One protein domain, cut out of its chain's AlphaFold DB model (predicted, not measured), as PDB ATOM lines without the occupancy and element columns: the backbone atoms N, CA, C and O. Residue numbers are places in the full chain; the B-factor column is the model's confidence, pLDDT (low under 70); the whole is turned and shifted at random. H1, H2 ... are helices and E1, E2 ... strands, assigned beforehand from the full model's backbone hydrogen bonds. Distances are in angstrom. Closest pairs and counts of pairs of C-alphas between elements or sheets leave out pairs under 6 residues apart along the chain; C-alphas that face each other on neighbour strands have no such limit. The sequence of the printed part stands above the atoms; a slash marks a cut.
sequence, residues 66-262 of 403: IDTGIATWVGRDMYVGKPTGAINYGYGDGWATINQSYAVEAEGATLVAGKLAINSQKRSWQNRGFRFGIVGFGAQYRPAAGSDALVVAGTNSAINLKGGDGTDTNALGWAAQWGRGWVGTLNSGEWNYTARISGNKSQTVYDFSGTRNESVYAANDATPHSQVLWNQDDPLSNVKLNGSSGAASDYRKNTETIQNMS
ATOM      1  N   ILE A  66       2.423   5.643   1.494       87.88
ATOM      2  CA  ILE A  66       3.119   5.085   2.669       87.88
ATOM      3  C   ILE A  66       3.089   3.554   2.587       87.88
ATOM      4  O   ILE A  66       2.020   2.949   2.670       87.88
ATOM      5  N   ASP A  67       4.262   2.937   2.468       86.88
ATOM      6  CA  ASP A  67       4.463   1.515   2.734       86.88
ATOM      7  C   ASP A  67       4.293   1.275   4.234       86.88
ATOM      8  O   ASP A  67       4.999   1.870   5.050       86.88
ATOM      9  N   THR A  68       3.347   0.414   4.609       81.75
ATOM     10  CA  THR A  68       3.094   0.070   6.016       81.75
ATOM     11  C   THR A  68       3.960  -1.088   6.518       81.75
ATOM     12  O   THR A  68       3.989  -1.330   7.726       81.75
ATOM     13  N   GLY A  69       4.668  -1.782   5.622       84.25
ATOM     14  CA  GLY A  69       5.449  -2.979   5.904       84.25
ATOM     15  C   GLY A  69       6.932  -2.862   5.547       84.25
ATOM     16  O   GLY A  69       7.511  -1.782   5.459       84.25
ATOM     17  N   ILE A  70       7.561  -4.027   5.402       88.44
ATOM     18  CA  ILE A  70       8.954  -4.168   4.974       88.44
ATOM     19  C   ILE A  70       8.951  -4.605   3.514       88.44
ATOM     20  O   ILE A  70       8.675  -5.772   3.231       88.44
ATOM     21  N   ALA A  71       9.290  -3.694   2.603       90.38
ATOM     22  CA  ALA A  71       9.405  -3.998   1.180       90.38
ATOM     23  C   ALA A  71      10.487  -5.045   0.869       90.38
ATOM     24  O   ALA A  71      10.334  -5.831  -0.062       90.38
ATOM     25  N   THR A  72      11.595  -5.079   1.620       93.38
ATOM     26  CA  THR A  72      12.672  -6.060   1.401       93.38
ATOM     27  C   THR A  72      13.229  -6.608   2.712       93.38
ATOM     28  O   THR A  72      13.824  -5.880   3.505       93.38
ATOM     29  N   TRP A  73      13.108  -7.925   2.904       94.69
ATOM     30  CA  TRP A  73      13.830  -8.677   3.934       94.69
ATOM     31  C   TRP A  73      14.927  -9.536   3.306       94.69
ATOM     32  O   TRP A  73      14.646 -10.427   2.503       94.69
ATOM     33  N   VAL A  74      16.172  -9.336   3.735       96.44
ATOM     34  CA  VAL A  74      17.304 -10.191   3.375       96.44
ATOM     35  C   VAL A  74      17.740 -10.970   4.609       96.44
ATOM     36  O   VAL A  74      18.430 -10.459   5.487       96.44
ATOM     37  N   GLY A  75      17.344 -12.241   4.675       95.19
ATOM     38  CA  GLY A  75      17.604 -13.104   5.832       95.19
ATOM     39  C   GLY A  75      19.068 -13.506   6.044       95.19
ATOM     40  O   GLY A  75      19.363 -14.143   7.052       95.19
ATOM     41  N   ARG A  76      19.966 -13.149   5.114       95.81
ATOM     42  CA  ARG A  76      21.428 -13.300   5.193       95.81
ATOM     43  C   ARG A  76      22.087 -12.052   4.580       95.81
ATOM     44  O   ARG A  76      21.644 -10.943   4.861       95.81
ATOM     45  N   ASP A  77      23.108 -12.201   3.740       98.00
ATOM     46  CA  ASP A  77      23.839 -11.082   3.132       98.00
ATOM     47  C   ASP A  77      23.124 -10.477   1.917       98.00
ATOM     48  O   ASP A  77      22.644 -11.205   1.043       98.00
ATOM     49  N   MET A  78      23.108  -9.145   1.838       97.69
ATOM     50  CA  MET A  78      22.593  -8.380   0.705       97.69
ATOM     51  C   MET A  78      23.733  -7.934  -0.211       97.69
ATOM     52  O   MET A  78      24.708  -7.329   0.238       97.69
ATOM     53  N   TYR A  79      23.568  -8.163  -1.514       96.25
ATOM     54  CA  TYR A  79      24.516  -7.748  -2.545       96.25
ATOM     55  C   TYR A  79      23.847  -6.775  -3.518       96.25
ATOM     56  O   TYR A  79      22.973  -7.161  -4.291       96.25
ATOM     57  N   VAL A  80      24.301  -5.521  -3.541       95.38
ATOM     58  CA  VAL A  80      24.041  -4.589  -4.648       95.38
ATOM     59  C   VAL A  80      25.181  -4.761  -5.656       95.38
ATOM     60  O   VAL A  80      26.096  -3.946  -5.775       95.38
ATOM     61  N   GLY A  81      25.157  -5.917  -6.315       92.12
ATOM     62  CA  GLY A  81      26.248  -6.494  -7.100       92.12
ATOM     63  C   GLY A  81      26.047  -8.002  -7.235       92.12
ATOM     64  O   GLY A  81      25.097  -8.551  -6.680       92.12
ATOM     65  N   LYS A  82      26.942  -8.690  -7.948       90.19
ATOM     66  CA  LYS A  82      26.949 -10.163  -8.011       90.19
ATOM     67  C   LYS A  82      28.137 -10.712  -7.206       90.19
ATOM     68  O   LYS A  82      29.272 -10.354  -7.530       90.19
ATOM     69  N   PRO A  83      27.925 -11.571  -6.189       91.44
ATOM     70  CA  PRO A  83      29.023 -12.169  -5.432       91.44
ATOM     71  C   PRO A  83      29.957 -12.973  -6.345       91.44
ATOM     72  O   PRO A  83      29.526 -13.545  -7.347       91.44
ATOM     73  N   THR A  84      31.241 -13.020  -5.992       91.31
ATOM     74  CA  THR A  84      32.297 -13.714  -6.756       91.31
ATOM     75  C   THR A  84      32.636 -15.099  -6.202       91.31
ATOM     76  O   THR A  84      33.494 -15.783  -6.747       91.31
ATOM     77  N   GLY A  85      31.964 -15.530  -5.129       89.06
ATOM     78  CA  GLY A  85      32.255 -16.781  -4.418       89.06
ATOM     79  C   GLY A  85      33.342 -16.655  -3.343       89.06
ATOM     80  O   GLY A  85      33.539 -17.592  -2.576       89.06
ATOM     81  N   ALA A  86      34.002 -15.496  -3.235       92.38
ATOM     82  CA  ALA A  86      34.871 -15.190  -2.104       92.38
ATOM     83  C   ALA A  86      34.063 -15.055  -0.798       92.38
ATOM     84  O   ALA A  86      32.904 -14.629  -0.818       92.38
ATOM     85  N   ILE A  87      34.698 -15.396   0.328       93.81
ATOM     86  CA  ILE A  87      34.149 -15.215   1.686       93.81
ATOM     87  C   ILE A  87      34.668 -13.946   2.372       93.81
ATOM     88  O   ILE A  87      34.002 -13.413   3.250       93.81
ATOM     89  N   ASN A  88      35.834 -13.443   1.967       94.94
ATOM     90  CA  ASN A  88      36.439 -12.221   2.490       94.94
ATOM     91  C   ASN A  88      36.411 -11.164   1.388       94.94
ATOM     92  O   ASN A  88      36.721 -11.475   0.240       94.94
ATOM     93  N   TYR A  89      36.034  -9.937   1.734       94.31
ATOM     94  CA  TYR A  89      35.798  -8.834   0.808       94.31
ATOM     95  C   TYR A  89      36.333  -7.520   1.390       94.31
ATOM     96  O   TYR A  89      36.188  -7.256   2.586       94.31
ATOM     97  N   GLY A  90      36.887  -6.664   0.531       92.12
ATOM     98  CA  GLY A  90      37.402  -5.349   0.923       92.12
ATOM     99  C   GLY A  90      38.914  -5.306   1.141       92.12
ATOM    100  O   GLY A  90      39.659  -5.929   0.388       92.12
ATOM    101  N   TYR A  91      39.372  -4.518   2.116       89.56
ATOM    102  CA  TYR A  91      40.803  -4.309   2.373       89.56
ATOM    103  C   TYR A  91      41.479  -5.561   2.953       89.56
ATOM    104  O   TYR A  91      40.985  -6.146   3.918       89.56
ATOM    105  N   GLY A  92      42.643  -5.934   2.415       80.12
ATOM    106  CA  GLY A  92      43.409  -7.110   2.841       80.12
ATOM    107  C   GLY A  92      43.463  -8.202   1.770       80.12
ATOM    108  O   GLY A  92      43.454  -7.897   0.576       80.12
ATOM    109  N   ASP A  93      43.564  -9.464   2.200       57.25
ATOM    110  CA  ASP A  93      43.862 -10.619   1.338       57.25
ATOM    111  C   ASP A  93      43.025 -10.664   0.050       57.25
ATOM    112  O   ASP A  93      41.804 -10.825   0.056       57.25
ATOM    113  N   GLY A  94      43.722 -10.534  -1.082       61.47
ATOM    114  CA  GLY A  94      43.156 -10.627  -2.428       61.47
ATOM    115  C   GLY A  94      42.344  -9.420  -2.912       61.47
ATOM    116  O   GLY A  94      41.940  -9.431  -4.072       61.47
ATOM    117  N   TRP A  95      42.104  -8.393  -2.079       76.69
ATOM    118  CA  TRP A  95      41.292  -7.204  -2.419       76.69
ATOM    119  C   TRP A  95      39.948  -7.539  -3.087       76.69
ATOM    120  O   TRP A  95      39.469  -6.817  -3.967       76.69
ATOM    121  N   ALA A  96      39.351  -8.670  -2.703       89.31
ATOM    122  CA  ALA A  96      38.223  -9.233  -3.424       89.31
ATOM    123  C   ALA A  96      37.049  -8.248  -3.471       89.31
ATOM    124  O   ALA A  96      36.714  -7.565  -2.492       89.31
ATOM    125  N   THR A  97      36.409  -8.194  -4.636       91.38
ATOM    126  CA  THR A  97      35.251  -7.346  -4.901       91.38
ATOM    127  C   THR A  97      34.057  -8.201  -5.300       91.38
ATOM    128  O   THR A  97      34.206  -9.323  -5.796       91.38
ATOM    129  N   ILE A  98      32.856  -7.676  -5.073       93.25
ATOM    130  CA  ILE A  98      31.657  -8.189  -5.736       93.25
ATOM    131  C   ILE A  98      31.584  -7.556  -7.129       93.25
ATOM    132  O   ILE A  98      31.953  -6.393  -7.303       93.25
ATOM    133  N   ASN A  99      31.085  -8.291  -8.122       92.00
ATOM    134  CA  ASN A  99      30.859  -7.740  -9.457       92.00
ATOM    135  C   ASN A  99      29.845  -6.594  -9.397       92.00
ATOM    136  O   ASN A  99      28.916  -6.617  -8.585       92.00
ATOM    137  N   GLN A 100      30.005  -5.611 -10.279       90.94
ATOM    138  CA  GLN A 100      29.226  -4.382 -10.219       90.94
ATOM    139  C   GLN A 100      27.743  -4.573 -10.585       90.94
ATOM    140  O   GLN A 100      27.395  -5.461 -11.363       90.94
ATOM    141  N   SER A 101      26.873  -3.699 -10.070       87.94
ATOM    142  CA  SER A 101      25.438  -3.671 -10.397       87.94
ATOM    143  C   SER A 101      25.014  -2.406 -11.142       87.94
ATOM    144  O   SER A 101      25.428  -1.297 -10.810       87.94
ATOM    145  N   TYR A 102      24.104  -2.560 -12.106       86.31
ATOM    146  CA  TYR A 102      23.383  -1.456 -12.749       86.31
ATOM    147  C   TYR A 102      22.051  -1.119 -12.047       86.31
ATOM    148  O   TYR A 102      21.263  -0.335 -12.585       86.31
ATOM    149  N   ALA A 103      21.776  -1.691 -10.871       86.56
ATOM    150  CA  ALA A 103      20.672  -1.275 -10.005       86.56
ATOM    151  C   ALA A 103      20.963   0.093  -9.354       86.56
ATOM    152  O   ALA A 103      22.119   0.515  -9.257       86.56
ATOM    153  N   VAL A 104      19.904   0.805  -8.960       88.69
ATOM    154  CA  VAL A 104      19.957   2.244  -8.627       88.69
ATOM    155  C   VAL A 104      19.235   2.612  -7.338       88.69
ATOM    156  O   VAL A 104      19.693   3.508  -6.633       88.69
ATOM    157  N   GLU A 105      18.160   1.900  -7.009       91.00
ATOM    158  CA  GLU A 105      17.334   2.130  -5.828       91.00
ATOM    159  C   GLU A 105      16.804   0.810  -5.255       91.00
ATOM    160  O   GLU A 105      16.675  -0.179  -5.982       91.00
ATOM    161  N   ALA A 106      16.449   0.834  -3.969       91.56
ATOM    162  CA  ALA A 106      15.494  -0.074  -3.344       91.56
ATOM    163  C   ALA A 106      14.301   0.737  -2.808       91.56
ATOM    164  O   ALA A 106      14.485   1.693  -2.048       91.56
ATOM    165  N   GLU A 107      13.096   0.348  -3.223       89.75
ATOM    166  CA  GLU A 107      11.823   0.917  -2.773       89.75
ATOM    167  C   GLU A 107      11.473   0.433  -1.357       89.75
ATOM    168  O   GLU A 107      11.811  -0.692  -0.985       89.75
ATOM    169  N   GLY A 108      10.796   1.268  -0.564       92.38
ATOM    170  CA  GLY A 108      10.349   0.890   0.780       92.38
ATOM    171  C   GLY A 108      11.481   0.641   1.793       92.38
ATOM    172  O   GLY A 108      12.639   1.021   1.595       92.38
ATOM    173  N   ALA A 109      11.142   0.022   2.926       94.75
ATOM    174  CA  ALA A 109      12.120  -0.321   3.961       94.75
ATOM    175  C   ALA A 109      12.891  -1.610   3.620       94.75
ATOM    176  O   ALA A 109      12.295  -2.659   3.367       94.75
ATOM    177  N   THR A 110      14.226  -1.543   3.669       98.00
ATOM    178  CA  THR A 110      15.130  -2.682   3.432       98.00
ATOM    179  C   THR A 110      15.822  -3.123   4.722       98.00
ATOM    180  O   THR A 110      16.594  -2.369   5.311       98.00
ATOM    181  N   LEU A 111      15.592  -4.361   5.156       98.12
ATOM    182  CA  LEU A 111      16.169  -4.947   6.372       98.12
ATOM    183  C   LEU A 111      17.070  -6.133   6.005       98.12
ATOM    184  O   LEU A 111      16.636  -7.069   5.336       98.12
ATOM    185  N   VAL A 112      18.316  -6.111   6.476       98.62
ATOM    186  CA  VAL A 112      19.357  -7.107   6.189       98.62
ATOM    187  C   VAL A 112      19.837  -7.731   7.500       98.62
ATOM    188  O   VAL A 112      20.411  -7.051   8.350       98.62
ATOM    189  N   ALA A 113      19.615  -9.035   7.673       98.00
ATOM    190  CA  ALA A 113      20.063  -9.775   8.855       98.00
ATOM    191  C   ALA A 113      21.565 -10.109   8.814       98.00
ATOM    192  O   ALA A 113      22.212 -10.181   9.855       98.00
ATOM    193  N   GLY A 114      22.131 -10.300   7.622       98.31
ATOM    194  CA  GLY A 114      23.571 -10.421   7.402       98.31
ATOM    195  C   GLY A 114      24.228  -9.080   7.103       98.31
ATOM    196  O   GLY A 114      23.845  -8.043   7.651       98.31
ATOM    197  N   LYS A 115      25.241  -9.105   6.235       98.62
ATOM    198  CA  LYS A 115      26.022  -7.923   5.845       98.62
ATOM    199  C   LYS A 115      25.582  -7.368   4.488       98.62
ATOM    200  O   LYS A 115      24.949  -8.061   3.696       98.62
ATOM    201  N   LEU A 116      25.925  -6.112   4.218       98.50
ATOM    202  CA  LEU A 116      25.566  -5.379   3.004       98.50
ATOM    203  C   LEU A 116      26.812  -5.054   2.167       98.50
ATOM    204  O   LEU A 116      27.674  -4.292   2.594       98.50
ATOM    205  N   ALA A 117      26.893  -5.587   0.954       97.19
ATOM    206  CA  ALA A 117      27.988  -5.341   0.020       97.19
ATOM    207  C   ALA A 117      27.468  -4.582  -1.217       97.19
ATOM    208  O   ALA A 117      26.534  -5.042  -1.875       97.19
ATOM    209  N   ILE A 118      28.047  -3.418  -1.541       95.69
ATOM    210  CA  ILE A 118      27.557  -2.511  -2.595       95.69
ATOM    211  C   ILE A 118      28.664  -2.159  -3.590       95.69
ATOM    212  O   ILE A 118      29.685  -1.588  -3.221       95.69
ATOM    213  N   ASN A 119      28.438  -2.430  -4.877       93.12
ATOM    214  CA  ASN A 119      29.336  -2.014  -5.953       93.12
ATOM    215  C   ASN A 119      28.535  -1.505  -7.165       93.12
ATOM    216  O   ASN A 119      28.468  -2.136  -8.218       93.12
ATOM    217  N   SER A 120      27.842  -0.379  -7.008       89.31
ATOM    218  CA  SER A 120      26.975   0.178  -8.057       89.31
ATOM    219  C   SER A 120      27.777   0.862  -9.172       89.31
ATOM    220  O   SER A 120      28.616   1.719  -8.913       89.31
ATOM    221  N   GLN A 121      27.471   0.547 -10.428       87.00
ATOM    222  CA  GLN A 121      28.126   1.124 -11.607       87.00
ATOM    223  C   GLN A 121      27.440   2.400 -12.117       87.00
ATOM    224  O   GLN A 121      28.079   3.253 -12.733       87.00
ATOM    225  N   LYS A 122      26.125   2.549 -11.901       82.38
ATOM    226  CA  LYS A 122      25.379   3.701 -12.425       82.38
ATOM    227  C   LYS A 122      25.620   4.975 -11.618       82.38
ATOM    228  O   LYS A 122      25.529   4.996 -10.393       82.38
ATOM    229  N   ARG A 123      25.786   6.072 -12.356       82.38
ATOM    230  CA  ARG A 123      25.888   7.457 -11.871       82.38
ATOM    231  C   ARG A 123      24.520   8.098 -11.578       82.38
ATOM    232  O   ARG A 123      24.305   9.277 -11.851       82.38
ATOM    233  N   SER A 124      23.583   7.320 -11.039       80.75
ATOM    234  CA  SER A 124      22.250   7.818 -10.684       80.75
ATOM    235  C   SER A 124      22.312   8.887  -9.596       80.75
ATOM    236  O   SER A 124      23.293   8.983  -8.854       80.75
ATOM    237  N   TRP A 125      21.247   9.688  -9.512       85.81
ATOM    238  CA  TRP A 125      21.047  10.670  -8.446       85.81
ATOM    239  C   TRP A 125      22.201  11.663  -8.289       85.81
ATOM    240  O   TRP A 125      22.713  11.866  -7.191       85.81
ATOM    241  N   GLN A 126      22.634  12.262  -9.402       86.25
ATOM    242  CA  GLN A 126      23.794  13.164  -9.460       86.25
ATOM    243  C   GLN A 126      25.069  12.498  -8.878       86.25
ATOM    244  O   GLN A 126      25.805  13.097  -8.100       86.25
ATOM    245  N   ASN A 127      25.340  11.246  -9.275       85.44
ATOM    246  CA  ASN A 127      26.487  10.418  -8.859       85.44
ATOM    247  C   ASN A 127      26.475   9.867  -7.413       85.44
ATOM    248  O   ASN A 127      27.493   9.329  -6.979       85.44
ATOM    249  N   ARG A 128      25.357   9.927  -6.671       87.06
ATOM    250  CA  ARG A 128      25.294   9.453  -5.267       87.06
ATOM    251  C   ARG A 128      25.357   7.926  -5.098       87.06
ATOM    252  O   ARG A 128      25.739   7.436  -4.039       87.06
ATOM    253  N   GLY A 129      25.044   7.158  -6.144       90.31
ATOM    254  CA  GLY A 129      25.025   5.692  -6.094       90.31
ATOM    255  C   GLY A 129      23.644   5.140  -5.734       90.31
ATOM    256  O   GLY A 129      22.633   5.680  -6.183       90.31
ATOM    257  N   PHE A 130      23.596   4.049  -4.963       94.12
ATOM    258  CA  PHE A 130      22.364   3.289  -4.721       94.12
ATOM    259  C   PHE A 130      21.529   3.873  -3.573       94.12
ATOM    260  O   PHE A 130      22.005   3.903  -2.436       94.12
ATOM    261  N   ARG A 131      20.299   4.319  -3.860       94.12
ATOM    262  CA  ARG A 131      19.380   4.932  -2.880       94.12
ATOM    263  C   ARG A 131      18.533   3.869  -2.173       94.12
ATOM    264  O   ARG A 131      18.052   2.943  -2.814       94.12
ATOM    265  N   PHE A 132      18.287   4.028  -0.877       95.56
ATOM    266  CA  PHE A 132      17.289   3.242  -0.138       95.56
ATOM    267  C   PHE A 132      16.093   4.119   0.275       95.56
ATOM    268  O   PHE A 132      16.262   5.308   0.563       95.56
ATOM    269  N   GLY A 133      14.891   3.537   0.339       92.50
ATOM    270  CA  GLY A 133      13.682   4.153   0.902       92.50
ATOM    271  C   GLY A 133      12.785   4.865  -0.108       92.50
ATOM    272  O   GLY A 133      11.580   4.626  -0.129       92.50
ATOM    273  N   ILE A 134      13.361   5.732  -0.947       88.44
ATOM    274  CA  ILE A 134      12.662   6.402  -2.057       88.44
ATOM    275  C   ILE A 134      13.235   5.913  -3.383       88.44
ATOM    276  O   ILE A 134      14.449   5.940  -3.582       88.44
ATOM    277  N   VAL A 135      12.342   5.573  -4.310       84.62
ATOM    278  CA  VAL A 135      12.627   5.445  -5.742       84.62
ATOM    279  C   VAL A 135      12.341   6.751  -6.482       84.62
ATOM    280  O   VAL A 135      11.512   7.557  -6.063       84.62
ATOM    281  N   GLY A 136      13.028   6.956  -7.600       79.88
ATOM    282  CA  GLY A 136      12.616   7.899  -8.636       79.88
ATOM    283  C   GLY A 136      11.681   7.241  -9.637       79.88
ATOM    284  O   GLY A 136      10.849   7.921 -10.214       79.88
ATOM    285  N   PHE A 137      11.789   5.923  -9.808       76.88
ATOM    286  CA  PHE A 137      10.924   5.136 -10.675       76.88
ATOM    287  C   PHE A 137      10.527   3.823  -9.997       76.88
ATOM    288  O   PHE A 137      11.399   3.047  -9.607       76.88
ATOM    289  N   GLY A 138       9.227   3.571  -9.877       78.56
ATOM    290  CA  GLY A 138       8.687   2.372  -9.231       78.56
ATOM    291  C   GLY A 138       7.222   2.548  -8.845       78.56
ATOM    292  O   GLY A 138       6.542   3.428  -9.377       78.56
ATOM    293  N   ALA A 139       6.740   1.745  -7.900       79.88
ATOM    294  CA  ALA A 139       5.350   1.787  -7.433       79.88
ATOM    295  C   ALA A 139       5.077   2.939  -6.438       79.88
ATOM    296  O   ALA A 139       3.948   3.143  -5.991       79.88
ATOM    297  N   GLN A 140       6.112   3.736  -6.143       83.50
ATOM    298  CA  GLN A 140       6.081   4.940  -5.313       83.50
ATOM    299  C   GLN A 140       5.681   4.715  -3.849       83.50
ATOM    300  O   GLN A 140       5.393   5.678  -3.129       83.50
ATOM    301  N   TYR A 141       5.753   3.473  -3.380       86.75
ATOM    302  CA  TYR A 141       5.694   3.123  -1.971       86.75
ATOM    303  C   TYR A 141       7.002   3.500  -1.268       86.75
ATOM    304  O   TYR A 141       8.099   3.446  -1.826       86.75
ATOM    305  N   ARG A 142       6.891   3.946  -0.021       88.88
ATOM    306  CA  ARG A 142       8.029   4.390   0.797       88.88
ATOM    307  C   ARG A 142       7.640   4.418   2.276       88.88
ATOM    308  O   ARG A 142       6.466   4.642   2.567       88.88
ATOM    309  N   PRO A 143       8.574   4.261   3.225       90.75
ATOM    310  CA  PRO A 143       8.256   4.439   4.640       90.75
ATOM    311  C   PRO A 143       7.781   5.875   4.907       90.75
ATOM    312  O   PRO A 143       8.109   6.788   4.155       90.75
ATOM    313  N   ALA A 144       7.067   6.123   6.001       91.31
ATOM    314  CA  ALA A 144       6.774   7.487   6.439       91.31
ATOM    315  C   ALA A 144       8.067   8.241   6.806       91.31
ATOM    316  O   ALA A 144       9.041   7.637   7.271       91.31
ATOM    317  N   ALA A 145       8.065   9.568   6.651       91.31
ATOM    318  CA  ALA A 145       9.198  10.425   7.006       91.31
ATOM    319  C   ALA A 145       9.708  10.170   8.440       91.31
ATOM    320  O   ALA A 145       8.929   9.995   9.377       91.31
ATOM    321  N   GLY A 146      11.031  10.148   8.605       91.44
ATOM    322  CA  GLY A 146      11.717   9.832   9.860       91.44
ATOM    323  C   GLY A 146      11.905   8.336  10.146       91.44
ATOM    324  O   GLY A 146      12.594   8.003  11.110       91.44
ATOM    325  N   SER A 147      11.345   7.439   9.327       95.00
ATOM    326  CA  SER A 147      11.531   5.988   9.474       95.00
ATOM    327  C   SER A 147      12.935   5.522   9.070       95.00
ATOM    328  O   SER A 147      13.684   6.214   8.373       95.00
ATOM    329  N   ASP A 148      13.278   4.300   9.467       96.62
ATOM    330  CA  ASP A 148      14.433   3.568   8.972       96.62
ATOM    331  C   ASP A 148      14.135   3.046   7.550       96.62
ATOM    332  O   ASP A 148      13.230   2.239   7.348       96.62
ATOM    333  N   ALA A 149      14.894   3.511   6.555       96.44
ATOM    334  CA  ALA A 149      14.829   3.018   5.173       96.44
ATOM    335  C   ALA A 149      15.787   1.842   4.923       96.44
ATOM    336  O   ALA A 149      15.571   1.039   4.015       96.44
ATOM    337  N   LEU A 150      16.844   1.736   5.735       98.62
ATOM    338  CA  LEU A 150      17.822   0.656   5.685       98.62
ATOM    339  C   LEU A 150      18.190   0.204   7.103       98.62
ATOM    340  O   LEU A 150      18.535   1.028   7.948       98.62
ATOM    341  N   VAL A 151      18.198  -1.104   7.348       98.62
ATOM    342  CA  VAL A 151      18.724  -1.704   8.582       98.62
ATOM    343  C   VAL A 151      19.676  -2.844   8.234       98.62
ATOM    344  O   VAL A 151      19.336  -3.684   7.408       98.62
ATOM    345  N   VAL A 152      20.856  -2.894   8.858       98.81
ATOM    346  CA  VAL A 152      21.875  -3.935   8.623       98.81
ATOM    347  C   VAL A 152      22.404  -4.473   9.953       98.81
ATOM    348  O   VAL A 152      23.047  -3.744  10.714       98.81
ATOM    349  N   ALA A 153      22.151  -5.751  10.237       98.25
ATOM    350  CA  ALA A 153      22.421  -6.375  11.537       98.25
ATOM    351  C   ALA A 153      23.723  -7.185  11.617       98.25
ATOM    352  O   ALA A 153      24.263  -7.343  12.707       98.25
ATOM    353  N   GLY A 154      24.228  -7.711  10.498       97.25
ATOM    354  CA  GLY A 154      25.472  -8.488  10.459       97.25
ATOM    355  C   GLY A 154      25.466  -9.821  11.220       97.25
ATOM    356  O   GLY A 154      26.499 -10.485  11.251       97.25
ATOM    357  N   THR A 155      24.341 -10.229  11.816       93.31
ATOM    358  CA  THR A 155      24.235 -11.379  12.729       93.31
ATOM    359  C   THR A 155      24.150 -12.723  12.009       93.31
ATOM    360  O   THR A 155      24.651 -13.717  12.526       93.31
ATOM    361  N   ASN A 156      23.560 -12.769  10.811       92.25
ATOM    362  CA  ASN A 156      23.506 -13.975   9.980       92.25
ATOM    363  C   ASN A 156      24.253 -13.740   8.662       92.25
ATOM    364  O   ASN A 156      23.639 -13.408   7.651       92.25
ATOM    365  N   SER A 157      25.580 -13.864   8.676       96.69
ATOM    366  CA  SER A 157      26.435 -13.562   7.523       96.69
ATOM    367  C   SER A 157      27.312 -14.743   7.122       96.69
ATOM    368  O   SER A 157      27.847 -15.444   7.977       96.69
ATOM    369  N   ALA A 158      27.481 -14.942   5.815       96.06
ATOM    370  CA  ALA A 158      28.430 -15.893   5.239       96.06
ATOM    371  C   ALA A 158      29.724 -15.217   4.738       96.06
ATOM    372  O   ALA A 158      30.530 -15.874   4.078       96.06
ATOM    373  N   ILE A 159      29.912 -13.917   5.006       96.69
ATOM    374  CA  ILE A 159      31.040 -13.127   4.496       96.69
ATOM    375  C   ILE A 159      31.689 -12.238   5.560       96.69
ATOM    376  O   ILE A 159      31.077 -11.826   6.545       96.69
ATOM    377  N   ASN A 160      32.937 -11.859   5.308       96.38
ATOM    378  CA  ASN A 160      33.670 -10.838   6.043       96.38
ATOM    379  C   ASN A 160      33.872  -9.616   5.151       96.38
ATOM    380  O   ASN A 160      34.269  -9.755   3.995       96.38
ATOM    381  N   LEU A 161      33.596  -8.430   5.693       96.94
ATOM    382  CA  LEU A 161      33.796  -7.152   5.020       96.94
ATOM    383  C   LEU A 161      34.816  -6.340   5.821       96.94
ATOM    384  O   LEU A 161      34.602  -6.108   7.012       96.94
ATOM    385  N   LYS A 162      35.876  -5.871   5.160       95.69
ATOM    386  CA  LYS A 162      36.835  -4.910   5.719       95.69
ATOM    387  C   LYS A 162      36.742  -3.574   4.988       95.69
ATOM    388  O   LYS A 162      36.872  -3.528   3.763       95.69
ATOM    389  N   GLY A 163      36.518  -2.498   5.743       93.75
ATOM    390  CA  GLY A 163      36.574  -1.122   5.242       93.75
ATOM    391  C   GLY A 163      37.944  -0.793   4.650       93.75
ATOM    392  O   GLY A 163      38.915  -1.503   4.896       93.75
ATOM    393  N   GLY A 164      38.050   0.282   3.865       90.81
ATOM    394  CA  GLY A 164      39.331   0.698   3.274       90.81
ATOM    395  C   GLY A 164      40.438   1.021   4.293       90.81
ATOM    396  O   GLY A 164      41.611   1.056   3.934       90.81
ATOM    397  N   ASP A 165      40.075   1.233   5.555       89.81
ATOM    398  CA  ASP A 165      40.942   1.399   6.725       89.81
ATOM    399  C   ASP A 165      41.406   0.069   7.364       89.81
ATOM    400  O   ASP A 165      42.211   0.084   8.290       89.81
ATOM    401  N   GLY A 166      40.920  -1.080   6.879       91.56
ATOM    402  CA  GLY A 166      41.208  -2.424   7.403       91.56
ATOM    403  C   GLY A 166      40.257  -2.910   8.508       91.56
ATOM    404  O   GLY A 166      40.327  -4.079   8.911       91.56
ATOM    405  N   THR A 167      39.348  -2.047   8.969       93.62
ATOM    406  CA  THR A 167      38.413  -2.317  10.068       93.62
ATOM    407  C   THR A 167      37.270  -3.230   9.619       93.62
ATOM    408  O   THR A 167      36.682  -3.031   8.553       93.62
ATOM    409  N   ASP A 168      36.914  -4.221  10.440       96.25
ATOM    410  CA  ASP A 168      35.768  -5.097  10.169       96.25
ATOM    411  C   ASP A 168      34.439  -4.334  10.273       96.25
ATOM    412  O   ASP A 168      34.212  -3.568  11.214       96.25
ATOM    413  N   THR A 169      33.544  -4.563   9.312       97.25
ATOM    414  CA  THR A 169      32.256  -3.865   9.194       97.25
ATOM    415  C   THR A 169      31.132  -4.797   8.735       97.25
ATOM    416  O   THR A 169      31.372  -5.901   8.241       97.25
ATOM    417  N   ASN A 170      29.888  -4.328   8.859       98.31
ATOM    418  CA  ASN A 170      28.700  -5.016   8.357       98.31
ATOM    419  C   ASN A 170      28.113  -4.386   7.085       98.31
ATOM    420  O   ASN A 170      27.226  -4.986   6.484       98.31
ATOM    421  N   ALA A 171      28.617  -3.236   6.626       98.12
ATOM    422  CA  ALA A 171      28.253  -2.667   5.327       98.12
ATOM    423  C   ALA A 171      29.485  -2.097   4.609       98.12
ATOM    424  O   ALA A 171      30.266  -1.382   5.229       98.12
ATOM    425  N   LEU A 172      29.668  -2.383   3.315       96.75
ATOM    426  CA  LEU A 172      30.846  -1.972   2.537       96.75
ATOM    427  C   LEU A 172      30.483  -1.519   1.118       96.75
ATOM    428  O   LEU A 172      29.782  -2.222   0.391       96.75
ATOM    429  N   GLY A 173      31.017  -0.362   0.722       94.25
ATOM    430  CA  GLY A 173      31.030   0.141  -0.649       94.25
ATOM    431  C   GLY A 173      32.442   0.061  -1.230       94.25
ATOM    432  O   GLY A 173      33.418   0.301  -0.520       94.25
ATOM    433  N   TRP A 174      32.583  -0.260  -2.515       90.06
ATOM    434  CA  TRP A 174      33.917  -0.365  -3.128       90.06
ATOM    435  C   TRP A 174      34.427   0.957  -3.681       90.06
ATOM    436  O   TRP A 174      35.531   1.390  -3.348       90.06
ATOM    437  N   ALA A 175      33.642   1.578  -4.554       80.81
ATOM    438  CA  ALA A 175      34.100   2.683  -5.378       80.81
ATOM    439  C   ALA A 175      33.961   4.033  -4.662       80.81
ATOM    440  O   ALA A 175      32.916   4.362  -4.105       80.81
ATOM    441  N   ALA A 176      35.045   4.813  -4.695       71.56
ATOM    442  CA  ALA A 176      35.226   5.997  -3.862       71.56
ATOM    443  C   ALA A 176      34.124   7.054  -4.030       71.56
ATOM    444  O   ALA A 176      33.678   7.620  -3.040       71.56
ATOM    445  N   GLN A 177      33.674   7.333  -5.257       69.62
ATOM    446  CA  GLN A 177      32.680   8.384  -5.522       69.62
ATOM    447  C   GLN A 177      31.283   7.805  -5.795       69.62
ATOM    448  O   GLN A 177      30.376   8.009  -4.984       69.62
ATOM    449  N   TRP A 178      31.130   7.045  -6.884       72.25
ATOM    450  CA  TRP A 178      29.897   6.355  -7.290       72.25
ATOM    451  C   TRP A 178      30.056   4.843  -7.072       72.25
ATOM    452  O   TRP A 178      31.067   4.287  -7.478       72.25
ATOM    453  N   GLY A 179      29.077   4.178  -6.449       77.69
ATOM    454  CA  GLY A 179      29.166   2.746  -6.091       77.69
ATOM    455  C   GLY A 179      29.092   2.454  -4.594       77.69
ATOM    456  O   GLY A 179      29.701   1.507  -4.103       77.69
ATOM    457  N   ARG A 180      28.340   3.298  -3.885       91.50
ATOM    458  CA  ARG A 180      28.116   3.310  -2.437       91.50
ATOM    459  C   ARG A 180      26.606   3.319  -2.180       91.50
ATOM    460  O   ARG A 180      25.832   3.611  -3.099       91.50
ATOM    461  N   GLY A 181      26.188   2.987  -0.962       94.88
ATOM    462  CA  GLY A 181      24.791   3.116  -0.540       94.88
ATOM    463  C   GLY A 181      24.494   4.510   0.004       94.88
ATOM    464  O   GLY A 181      25.384   5.159   0.553       94.88
ATOM    465  N   TRP A 182      23.248   4.970  -0.088       94.62
ATOM    466  CA  TRP A 182      22.826   6.189   0.597       94.62
ATOM    467  C   TRP A 182      21.336   6.215   0.947       94.62
ATOM    468  O   TRP A 182      20.498   5.593   0.293       94.62
ATOM    469  N   VAL A 183      21.018   6.985   1.985       95.19
ATOM    470  CA  VAL A 183      19.669   7.484   2.293       95.19
ATOM    471  C   VAL A 183      19.708   9.005   2.209       95.19
ATOM    472  O   VAL A 183      20.742   9.610   2.490       95.19
ATOM    473  N   GLY A 184      18.629   9.658   1.796       89.44
ATOM    474  CA  GLY A 184      18.683  11.105   1.605       89.44
ATOM    475  C   GLY A 184      17.539  11.690   0.806       89.44
ATOM    476  O   GLY A 184      16.706  10.970   0.249       89.44
ATOM    477  N   THR A 185      17.566  13.013   0.730       83.25
ATOM    478  CA  THR A 185      16.626  13.881   0.019       83.25
ATOM    479  C   THR A 185      17.388  14.683  -1.034       83.25
ATOM    480  O   THR A 185      18.522  15.096  -0.799       83.25
ATOM    481  N   LEU A 186      16.793  14.883  -2.212       83.75
ATOM    482  CA  LEU A 186      17.390  15.724  -3.265       83.75
ATOM    483  C   LEU A 186      16.745  17.103  -3.366       83.75
ATOM    484  O   LEU A 186      17.386  18.048  -3.815       83.75
ATOM    485  N   ASN A 187      15.490  17.208  -2.939       85.69
ATOM    486  CA  ASN A 187      14.701  18.429  -2.963       85.69
ATOM    487  C   ASN A 187      14.141  18.700  -1.562       85.69
ATOM    488  O   ASN A 187      13.764  17.769  -0.844       85.69
ATOM    489  N   SER A 188      14.073  19.970  -1.163       86.38
ATOM    490  CA  SER A 188      13.505  20.347   0.137       86.38
ATOM    491  C   SER A 188      12.021  19.992   0.201       86.38
ATOM    492  O   SER A 188      11.278  20.231  -0.748       86.38
ATOM    493  N   GLY A 189      11.597  19.410   1.322       82.06
ATOM    494  CA  GLY A 189      10.259  18.837   1.485       82.06
ATOM    495  C   GLY A 189      10.122  17.369   1.055       82.06
ATOM    496  O   GLY A 189       9.083  16.769   1.330       82.06
ATOM    497  N   GLU A 190      11.148  16.747   0.453       85.25
ATOM    498  CA  GLU A 190      11.209  15.279   0.387       85.25
ATOM    499  C   GLU A 190      11.299  14.680   1.802       85.25
ATOM    500  O   GLU A 190      11.792  15.300   2.746       85.25
ATOM    501  N   TRP A 191      10.818  13.447   1.959       87.19
ATOM    502  CA  TRP A 191      10.845  12.746   3.242       87.19
ATOM    503  C   TRP A 191      12.261  12.271   3.568       87.19
ATOM    504  O   TRP A 191      12.934  11.677   2.725       87.19
ATOM    505  N   ASN A 192      12.700  12.510   4.801       90.88
ATOM    506  CA  ASN A 192      13.986  12.045   5.304       90.88
ATOM    507  C   ASN A 192      13.888  10.657   5.942       90.88
ATOM    508  O   ASN A 192      12.839  10.277   6.458       90.88
ATOM    509  N   TYR A 193      15.012   9.941   5.982       94.19
ATOM    510  CA  TYR A 193      15.092   8.602   6.567       94.19
ATOM    511  C   TYR A 193      16.360   8.396   7.380       94.19
ATOM    512  O   TYR A 193      17.327   9.157   7.290       94.19
ATOM    513  N   THR A 194      16.365   7.311   8.142       96.62
ATOM    514  CA  THR A 194      17.556   6.799   8.810       96.62
ATOM    515  C   THR A 194      18.031   5.508   8.140       96.62
ATOM    516  O   THR A 194      17.224   4.702   7.680       96.62
ATOM    517  N   ALA A 195      19.341   5.278   8.111       98.31
ATOM    518  CA  ALA A 195      19.909   3.940   8.005       98.31
ATOM    519  C   ALA A 195      20.507   3.534   9.361       98.31
ATOM    520  O   ALA A 195      21.262   4.313   9.946       98.31
ATOM    521  N   ARG A 196      20.189   2.336   9.866       98.31
ATOM    522  CA  ARG A 196      20.779   1.765  11.092       98.31
ATOM    523  C   ARG A 196      21.708   0.620  10.742       98.31
ATOM    524  O   ARG A 196      21.262  -0.410  10.242       98.31
ATOM    525  N   ILE A 197      22.992   0.787  11.018       98.75
ATOM    526  CA  ILE A 197      24.017  -0.194  10.684       98.75
ATOM    527  C   ILE A 197      24.760  -0.589  11.958       98.75
ATOM    528  O   ILE A 197      25.260   0.243  12.716       98.75
ATOM    529  N   SER A 198      24.795  -1.891  12.195       98.31
ATOM    530  CA  SER A 198      25.585  -2.523  13.246       98.31
ATOM    531  C   SER A 198      27.076  -2.539  12.916       98.31
ATOM    532  O   SER A 198      27.476  -2.545  11.752       98.31
ATOM    533  N   GLY A 199      27.909  -2.591  13.955       97.12
ATOM    534  CA  GLY A 199      29.362  -2.605  13.799       97.12
ATOM    535  C   GLY A 199      29.940  -1.299  13.242       97.12
ATOM    536  O   GLY A 199      29.248  -0.286  13.092       97.12
ATOM    537  N   ASN A 200      31.245  -1.338  12.963       97.69
ATOM    538  CA  ASN A 200      32.036  -0.142  12.699       97.69
ATOM    539  C   ASN A 200      31.613   0.587  11.421       97.69
ATOM    540  O   ASN A 200      31.395  -0.027  10.369       97.69
ATOM    541  N   LYS A 201      31.611   1.921  11.515       97.06
ATOM    542  CA  LYS A 201      31.550   2.832  10.370       97.06
ATOM    543  C   LYS A 201      32.676   2.524   9.395       97.06
ATOM    544  O   LYS A 201      33.840   2.612   9.769       97.06
ATOM    545  N   SER A 202      32.328   2.206   8.151       94.56
ATOM    546  CA  SER A 202      33.309   1.847   7.129       94.56
ATOM    547  C   SER A 202      33.497   2.916   6.064       94.56
ATOM    548  O   SER A 202      32.576   3.637   5.661       94.56
ATOM    549  N   GLN A 203      34.726   2.956   5.571       92.62
ATOM    550  CA  GLN A 203      35.127   3.723   4.406       92.62
ATOM    551  C   GLN A 203      35.229   2.826   3.169       92.62
ATOM    552  O   GLN A 203      35.461   1.618   3.286       92.62
ATOM    553  N   THR A 204      35.116   3.429   1.987       91.25
ATOM    554  CA  THR A 204      35.280   2.734   0.712       91.25
ATOM    555  C   THR A 204      36.631   2.060   0.588       91.25
ATOM    556  O   THR A 204      37.652   2.606   1.000       91.25
ATOM    557  N   VAL A 205      36.640   0.892  -0.049       87.12
ATOM    558  CA  VAL A 205      37.865   0.131  -0.332       87.12
ATOM    559  C   VAL A 205      38.861   0.987  -1.122       87.12
ATOM    560  O   VAL A 205      40.027   1.110  -0.735       87.12
ATOM    561  N   TYR A 206      38.385   1.632  -2.192       85.44
ATOM    562  CA  TYR A 206      39.195   2.532  -3.004       85.44
ATOM    563  C   TYR A 206      39.245   3.952  -2.423       85.44
ATOM    564  O   TYR A 206      38.244   4.496  -1.947       85.44
ATOM    565  N   ASP A 207      40.437   4.535  -2.506       80.06
ATOM    566  CA  ASP A 207      40.748   5.943  -2.260       80.06
ATOM    567  C   ASP A 207      40.588   6.730  -3.575       80.06
ATOM    568  O   ASP A 207      40.933   6.226  -4.648       80.06
ATOM    569  N   PHE A 208      40.066   7.955  -3.503       72.00
ATOM    570  CA  PHE A 208      40.189   8.933  -4.578       72.00
ATOM    571  C   PHE A 208      40.747  10.251  -4.025       72.00
ATOM    572  O   PHE A 208      40.133  10.885  -3.167       72.00
ATOM    573  N   SER A 209      41.888  10.689  -4.564       76.94
ATOM    574  CA  SER A 209      42.576  11.938  -4.190       76.94
ATOM    575  C   SER A 209      43.010  12.041  -2.714       76.94
ATOM    576  O   SER A 209      43.064  13.140  -2.167       76.94
ATOM    577  N   GLY A 210      43.359  10.921  -2.074       76.62
ATOM    578  CA  GLY A 210      43.789  10.866  -0.671       76.62
ATOM    579  C   GLY A 210      42.623  10.856   0.319       76.62
ATOM    580  O   GLY A 210      42.787  11.226   1.479       76.62
ATOM    581  N   THR A 211      41.416  10.514  -0.138       79.44
ATOM    582  CA  THR A 211      40.197  10.468   0.672       79.44
ATOM    583  C   THR A 211      39.363   9.249   0.295       79.44
ATOM    584  O   THR A 211      39.048   9.004  -0.872       79.44
ATOM    585  N   ARG A 212      38.945   8.492   1.311       84.81
ATOM    586  CA  ARG A 212      37.915   7.457   1.187       84.81
ATOM    587  C   ARG A 212      36.598   8.002   1.710       84.81
ATOM    588  O   ARG A 212      36.564   8.643   2.758       84.81
ATOM    589  N   ASN A 213      35.513   7.719   1.002       90.81
ATOM    590  CA  ASN A 213      34.183   8.152   1.416       90.81
ATOM    591  C   ASN A 213      33.492   7.073   2.252       90.81
ATOM    592  O   ASN A 213      33.907   5.919   2.272       90.81
ATOM    593  N   GLU A 214      32.412   7.431   2.936       93.62
ATOM    594  CA  GLU A 214      31.605   6.466   3.687       93.62
ATOM    595  C   GLU A 214      30.916   5.465   2.744       93.62
ATOM    596  O   GLU A 214      30.335   5.861   1.725       93.62
ATOM    597  N   SER A 215      30.954   4.176   3.099       95.19
ATOM    598  CA  SER A 215      30.322   3.076   2.347       95.19
ATOM    599  C   SER A 215      28.804   3.208   2.228       95.19
ATOM    600  O   SER A 215      28.221   2.845   1.204       95.19
ATOM    601  N   VAL A 216      28.178   3.716   3.292       96.50
ATOM    602  CA  VAL A 216      26.771   4.113   3.341       96.50
ATOM    603  C   VAL A 216      26.698   5.468   4.028       96.50
ATOM    604  O   VAL A 216      27.240   5.613   5.122       96.50
ATOM    605  N   TYR A 217      26.058   6.450   3.391       94.88
ATOM    606  CA  TYR A 217      26.051   7.839   3.863       94.88
ATOM    607  C   TYR A 217      24.678   8.512   3.744       94.88
ATOM    608  O   TYR A 217      23.779   8.012   3.065       94.88
ATOM    609  N   ALA A 218      24.517   9.648   4.423       94.25
ATOM    610  CA  ALA A 218      23.326  10.482   4.318       94.25
ATOM    611  C   ALA A 218      23.558  11.612   3.306       94.25
ATOM    612  O   ALA A 218      24.475  12.414   3.486       94.25
ATOM    613  N   ALA A 219      22.733  11.697   2.262       89.81
ATOM    614  CA  ALA A 219      22.708  12.864   1.384       89.81
ATOM    615  C   ALA A 219      21.734  13.903   1.951       89.81
ATOM    616  O   ALA A 219      20.524  13.674   2.001       89.81
ATOM    617  N   ASN A 220      22.300  15.019   2.412       83.81
ATOM    618  CA  ASN A 220      21.628  16.054   3.199       83.81
ATOM    619  C   ASN A 220      21.649  17.414   2.493       83.81
ATOM    620  O   ASN A 220      21.651  18.462   3.133       83.81
ATOM    621  N   ASP A 221      21.652  17.383   1.162       81.56
ATOM    622  CA  ASP A 221      21.652  18.562   0.289       81.56
ATOM    623  C   ASP A 221      20.348  19.381   0.406       81.56
ATOM    624  O   ASP A 221      20.278  20.527  -0.037       81.56
ATOM    625  N   ALA A 222      19.320  18.792   1.024       81.81
ATOM    626  CA  ALA A 222      18.004  19.362   1.262       81.81
ATOM    627  C   ALA A 222      17.497  19.090   2.695       81.81
ATOM    628  O   ALA A 222      18.014  18.230   3.415       81.81
ATOM    629  N   THR A 223      16.448  19.816   3.096       84.25
ATOM    630  CA  THR A 223      15.804  19.722   4.421       84.25
ATOM    631  C   THR A 223      14.398  19.112   4.291       84.25
ATOM    632  O   THR A 223      13.661  19.525   3.392       84.25
ATOM    633  N   PRO A 224      13.964  18.199   5.187       87.31
ATOM    634  CA  PRO A 224      14.685  17.647   6.339       87.31
ATOM    635  C   PRO A 224      15.844  16.712   5.961       87.31
ATOM    636  O   PRO A 224      15.841  16.065   4.915       87.31
ATOM    637  N   HIS A 225      16.838  16.637   6.846       91.62
ATOM    638  CA  HIS A 225      18.036  15.819   6.661       91.62
ATOM    639  C   HIS A 225      17.813  14.353   7.051       91.62
ATOM    640  O   HIS A 225      17.144  14.043   8.042       91.62
ATOM    641  N   SER A 226      18.425  13.453   6.286       94.69
ATOM    642  CA  SER A 226      18.527  12.022   6.580       94.69
ATOM    643  C   SER A 226      19.763  11.710   7.433       94.69
ATOM    644  O   SER A 226      20.628  12.561   7.657       94.69
ATOM    645  N   GLN A 227      19.846  10.487   7.952       95.81
ATOM    646  CA  GLN A 227      20.907  10.075   8.877       95.81
ATOM    647  C   GLN A 227      21.409   8.663   8.568       95.81
ATOM    648  O   GLN A 227      20.630   7.789   8.199       95.81
ATOM    649  N   VAL A 228      22.699   8.413   8.790       97.88
ATOM    650  CA  VAL A 228      23.247   7.054   8.883       97.88
ATOM    651  C   VAL A 228      23.853   6.891  10.264       97.88
ATOM    652  O   VAL A 228      24.768   7.618  10.647       97.88
ATOM    653  N   LEU A 229      23.311   5.945  11.019       98.06
ATOM    654  CA  LEU A 229      23.719   5.633  12.375       98.06
ATOM    655  C   LEU A 229      24.466   4.304  12.337       98.06
ATOM    656  O   LEU A 229      23.876   3.262  12.055       98.06
ATOM    657  N   TRP A 230      25.768   4.366  12.593       98.31
ATOM    658  CA  TRP A 230      26.654   3.209  12.715       98.31
ATOM    659  C   TRP A 230      26.751   2.749  14.177       98.31
ATOM    660  O   TRP A 230      26.183   3.395  15.066       98.31
ATOM    661  N   ASN A 231      27.469   1.654  14.446       98.00
ATOM    662  CA  ASN A 231      27.633   1.079  15.787       98.00
ATOM    663  C   ASN A 231      26.295   0.806  16.506       98.00
ATOM    664  O   ASN A 231      26.209   0.915  17.727       98.00
ATOM    665  N   GLN A 232      25.231   0.506  15.757       97.81
ATOM    666  CA  GLN A 232      23.929   0.191  16.344       97.81
ATOM    667  C   GLN A 232      23.953  -1.245  16.873       97.81
ATOM    668  O   GLN A 232      24.146  -2.180  16.096       97.81
ATOM    669  N   ASP A 233      23.772  -1.420  18.180       95.56
ATOM    670  CA  ASP A 233      23.613  -2.748  18.773       95.56
ATOM    671  C   ASP A 233      22.223  -3.314  18.442       95.56
ATOM    672  O   ASP A 233      21.243  -2.570  18.428       95.56
ATOM    673  N   ASP A 234      22.179  -4.608  18.109       95.50
ATOM    674  CA  ASP A 234      21.001  -5.376  17.667       95.50
ATOM    675  C   ASP A 234      19.905  -4.533  16.962       95.50
ATOM    676  O   ASP A 234      18.776  -4.411  17.460       95.50
ATOM    677  N   PRO A 235      20.190  -3.909  15.798       97.06
ATOM    678  CA  PRO A 235      19.313  -2.887  15.222       97.06
ATOM    679  C   PRO A 235      17.992  -3.452  14.681       97.06
ATOM    680  O   PRO A 235      17.078  -2.688  14.377       97.06
ATOM    681  N   LEU A 236      17.866  -4.780  14.585       96.81
ATOM    682  CA  LEU A 236      16.616  -5.462  14.253       96.81
ATOM    683  C   LEU A 236      15.655  -5.572  15.438       96.81
ATOM    684  O   LEU A 236      14.479  -5.827  15.205       96.81
ATOM    685  N   SER A 237      16.112  -5.382  16.678       95.88
ATOM    686  CA  SER A 237      15.240  -5.377  17.863       95.88
ATOM    687  C   SER A 237      14.303  -4.162  17.931       95.88
ATOM    688  O   SER A 237      13.304  -4.199  18.652       95.88
ATOM    689  N   ASN A 238      14.635  -3.075  17.223       93.44
ATOM    690  CA  ASN A 238      13.967  -1.778  17.346       93.44
ATOM    691  C   ASN A 238      14.011  -0.961  16.036       93.44
ATOM    692  O   ASN A 238      14.455   0.190  16.011       93.44
ATOM    693  N   VAL A 239      13.559  -1.574  14.940       95.31
ATOM    694  CA  VAL A 239      13.379  -0.925  13.632       95.31
ATOM    695  C   VAL A 239      12.262   0.115  13.709       95.31
ATOM    696  O   VAL A 239      11.099  -0.227  13.927       95.31
ATOM    697  N   LYS A 240      12.590   1.387  13.479       94.44
ATOM    698  CA  LYS A 240      11.634   2.499  13.509       94.44
ATOM    699  C   LYS A 240      10.933   2.623  12.164       94.44
ATOM    700  O   LYS A 240      11.439   3.280  11.261       94.44
ATOM    701  N   LEU A 241       9.756   2.033  12.029       93.00
ATOM    702  CA  LEU A 241       8.988   2.031  10.788       93.00
ATOM    703  C   LEU A 241       7.609   2.642  11.030       93.00
ATOM    704  O   LEU A 241       6.823   2.102  11.800       93.00
ATOM    705  N   ASN A 242       7.287   3.762  10.380       90.19
ATOM    706  CA  ASN A 242       5.961   4.396  10.469       90.19
ATOM    707  C   ASN A 242       5.513   4.728  11.909       90.19
ATOM    708  O   ASN A 242       4.327   4.687  12.230       90.19
ATOM    709  N   GLY A 243       6.468   5.030  12.796       84.69
ATOM    710  CA  GLY A 243       6.211   5.248  14.224       84.69
ATOM    711  C   GLY A 243       6.038   3.968  15.058       84.69
ATOM    712  O   GLY A 243       5.568   4.053  16.193       84.69
ATOM    713  N   SER A 244       6.409   2.794  14.532       83.69
ATOM    714  CA  SER A 244       6.439   1.536  15.286       83.69
ATOM    715  C   SER A 244       7.356   1.610  16.515       83.69
ATOM    716  O   SER A 244       8.317   2.381  16.576       83.69
ATOM    717  N   SER A 245       7.028   0.803  17.525       80.25
ATOM    718  CA  SER A 245       7.820   0.647  18.748       80.25
ATOM    719  C   SER A 245       7.500  -0.676  19.455       80.25
ATOM    720  O   SER A 245       6.471  -1.313  19.195       80.25
ATOM    721  N   GLY A 246       8.382  -1.096  20.364       80.81
ATOM    722  CA  GLY A 246       8.225  -2.326  21.143       80.81
ATOM    723  C   GLY A 246       8.244  -3.581  20.265       80.81
ATOM    724  O   GLY A 246       9.050  -3.701  19.347       80.81
ATOM    725  N   ALA A 247       7.334  -4.524  20.516       76.69
ATOM    726  CA  ALA A 247       7.270  -5.771  19.745       76.69
ATOM    727  C   ALA A 247       6.948  -5.567  18.248       76.69
ATOM    728  O   ALA A 247       7.256  -6.434  17.440       76.69
ATOM    729  N   ALA A 248       6.360  -4.426  17.861       79.62
ATOM    730  CA  ALA A 248       6.087  -4.094  16.458       79.62
ATOM    731  C   ALA A 248       7.315  -3.545  15.702       79.62
ATOM    732  O   ALA A 248       7.226  -3.291  14.503       79.62
ATOM    733  N   SER A 249       8.440  -3.345  16.393       88.62
ATOM    734  CA  SER A 249       9.732  -2.952  15.817       88.62
ATOM    735  C   SER A 249      10.795  -4.064  15.897       88.62
ATOM    736  O   SER A 249      11.928  -3.837  15.481       88.62
ATOM    737  N   ASP A 250      10.450  -5.257  16.403       93.44
ATOM    738  CA  ASP A 250      11.367  -6.400  16.528       93.44
ATOM    739  C   ASP A 250      11.236  -7.368  15.338       93.44
ATOM    740  O   ASP A 250      10.263  -8.111  15.205       93.44
ATOM    741  N   TYR A 251      12.258  -7.382  14.484       94.00
ATOM    742  CA  TYR A 251      12.357  -8.208  13.280       94.00
ATOM    743  C   TYR A 251      13.386  -9.339  13.403       94.00
ATOM    744  O   TYR A 251      13.678 -10.021  12.419       94.00
ATOM    745  N   ARG A 252      13.939  -9.600  14.595       93.31
ATOM    746  CA  ARG A 252      15.037 -10.573  14.780       93.31
ATOM    747  C   ARG A 252      14.662 -11.992  14.366       93.31
ATOM    748  O   ARG A 252      15.485 -12.720  13.818       93.31
ATOM    749  N   LYS A 253      13.395 -12.361  14.559       91.94
ATOM    750  CA  LYS A 253      12.839 -13.668  14.173       91.94
ATOM    751  C   LYS A 253      12.247 -13.707  12.764       91.94
ATOM    752  O   LYS A 253      11.688 -14.727  12.376       91.94
ATOM    753  N   ASN A 254      12.363 -12.643  11.967       91.00
ATOM    754  CA  ASN A 254      11.657 -12.569  10.684       91.00
ATOM    755  C   ASN A 254      12.122 -13.645   9.676       91.00
ATOM    756  O   ASN A 254      11.305 -14.187   8.937       91.00
ATOM    757  N   THR A 255      13.397 -14.060   9.717       90.31
ATOM    758  CA  THR A 255      13.871 -15.242   8.967       90.31
ATOM    759  C   THR A 255      13.174 -16.533   9.413       90.31
ATOM    760  O   THR A 255      12.772 -17.316   8.556       90.31
ATOM    761  N   GLU A 256      12.988 -16.758  10.719       89.62
ATOM    762  CA  GLU A 256      12.272 -17.937  11.239       89.62
ATOM    763  C   GLU A 256      10.803 -17.919  10.793       89.62
ATOM    764  O   GLU A 256      10.291 -18.931  10.315       89.62
ATOM    765  N   THR A 257      10.145 -16.758  10.887       87.19
ATOM    766  CA  THR A 257       8.767 -16.538  10.428       87.19
ATOM    767  C   THR A 257       8.615 -16.898   8.950       87.19
ATOM    768  O   THR A 257       7.799 -17.754   8.612       87.19
ATOM    769  N   ILE A 258       9.447 -16.323   8.075       85.38
ATOM    770  CA  ILE A 258       9.398 -16.560   6.622       85.38
ATOM    771  C   ILE A 258       9.715 -18.026   6.284       85.38
ATOM    772  O   ILE A 258       9.035 -18.627   5.452       85.38
ATOM    773  N   GLN A 259      10.693 -18.647   6.952       86.06
ATOM    774  CA  GLN A 259      10.998 -20.070   6.756       86.06
ATOM    775  C   GLN A 259       9.847 -20.981   7.198       86.06
ATOM    776  O   GLN A 259       9.567 -21.977   6.533       86.06
ATOM    777  N   ASN A 260       9.167 -20.664   8.298       85.25
ATOM    778  CA  ASN A 260       8.025 -21.446   8.766       85.25
ATOM    779  C   ASN A 260       6.805 -21.266   7.849       85.25
ATOM    780  O   ASN A 260       6.169 -22.260   7.508       85.25
ATOM    781  N   MET A 261       6.543 -20.052   7.356       79.31
ATOM    782  CA  MET A 261       5.539 -19.807   6.308       79.31
ATOM    783  C   MET A 261       5.844 -20.599   5.029       79.31
ATOM    784  O   MET A 261       4.960 -21.258   4.488       79.31
ATOM    785  N   SER A 262       7.103 -20.598   4.577       83.00
ATOM    786  CA  SER A 262       7.540 -21.359   3.400       83.00
ATOM    787  C   SER A 262       7.325 -22.870   3.569       83.00
ATOM    788  O   SER A 262       6.806 -23.509   2.657       83.00
TER     789      SER A 262
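Overview. This is residues 66 to 262 of the 403 residues of an uncharacterized protein of Bifidobacterium pseudolongum subsp. globosum (UniProt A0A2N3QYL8). Little of this is regular structure: the chain winds in stacked turns, a short solenoid whose strands stack in parallel sheets. E1 E5 E8 E12 E14 and E4 E7 E11 E13 make a sandwich, two sheets face to face; E2 E6 E10 and E3 E9 are smaller sheets. The printed part has 197 residues, 69 in named elements, running E1 to E6, H1, E7 to E14, H2 to H4; it is mixed, compact (radius of gyration of the C-alphas 15.7 A), spanning 42 by 41 by 27 A.

Arrangement. Start at E1, residues 72 to 74, parallel to E5, residues 110 to 112; N 74 and O 111 are 2.8 A apart. H4, residues 254 to 262, only grazes their sheet; its O i to N i+4 pairs are within hydrogen-bond range. H2, residues 235 to 238, touches H3, residues 246 to 249, closest at C-alphas 238 and 249, 4.7 A.

Along the chain. Find C-alpha 72, where E1 begins, at (12.672, -6.060, 1.401); H4 is 12.1 A long from first to last C-alpha and ends at C-alpha 262 at (7.540, -21.359, 3.400).

Size, cuts and confidence. The printed part has no cut. Links E3 to E4, E7 to E8 and E12 to E13 are long. Residues 93, 94 and 177 are under 70.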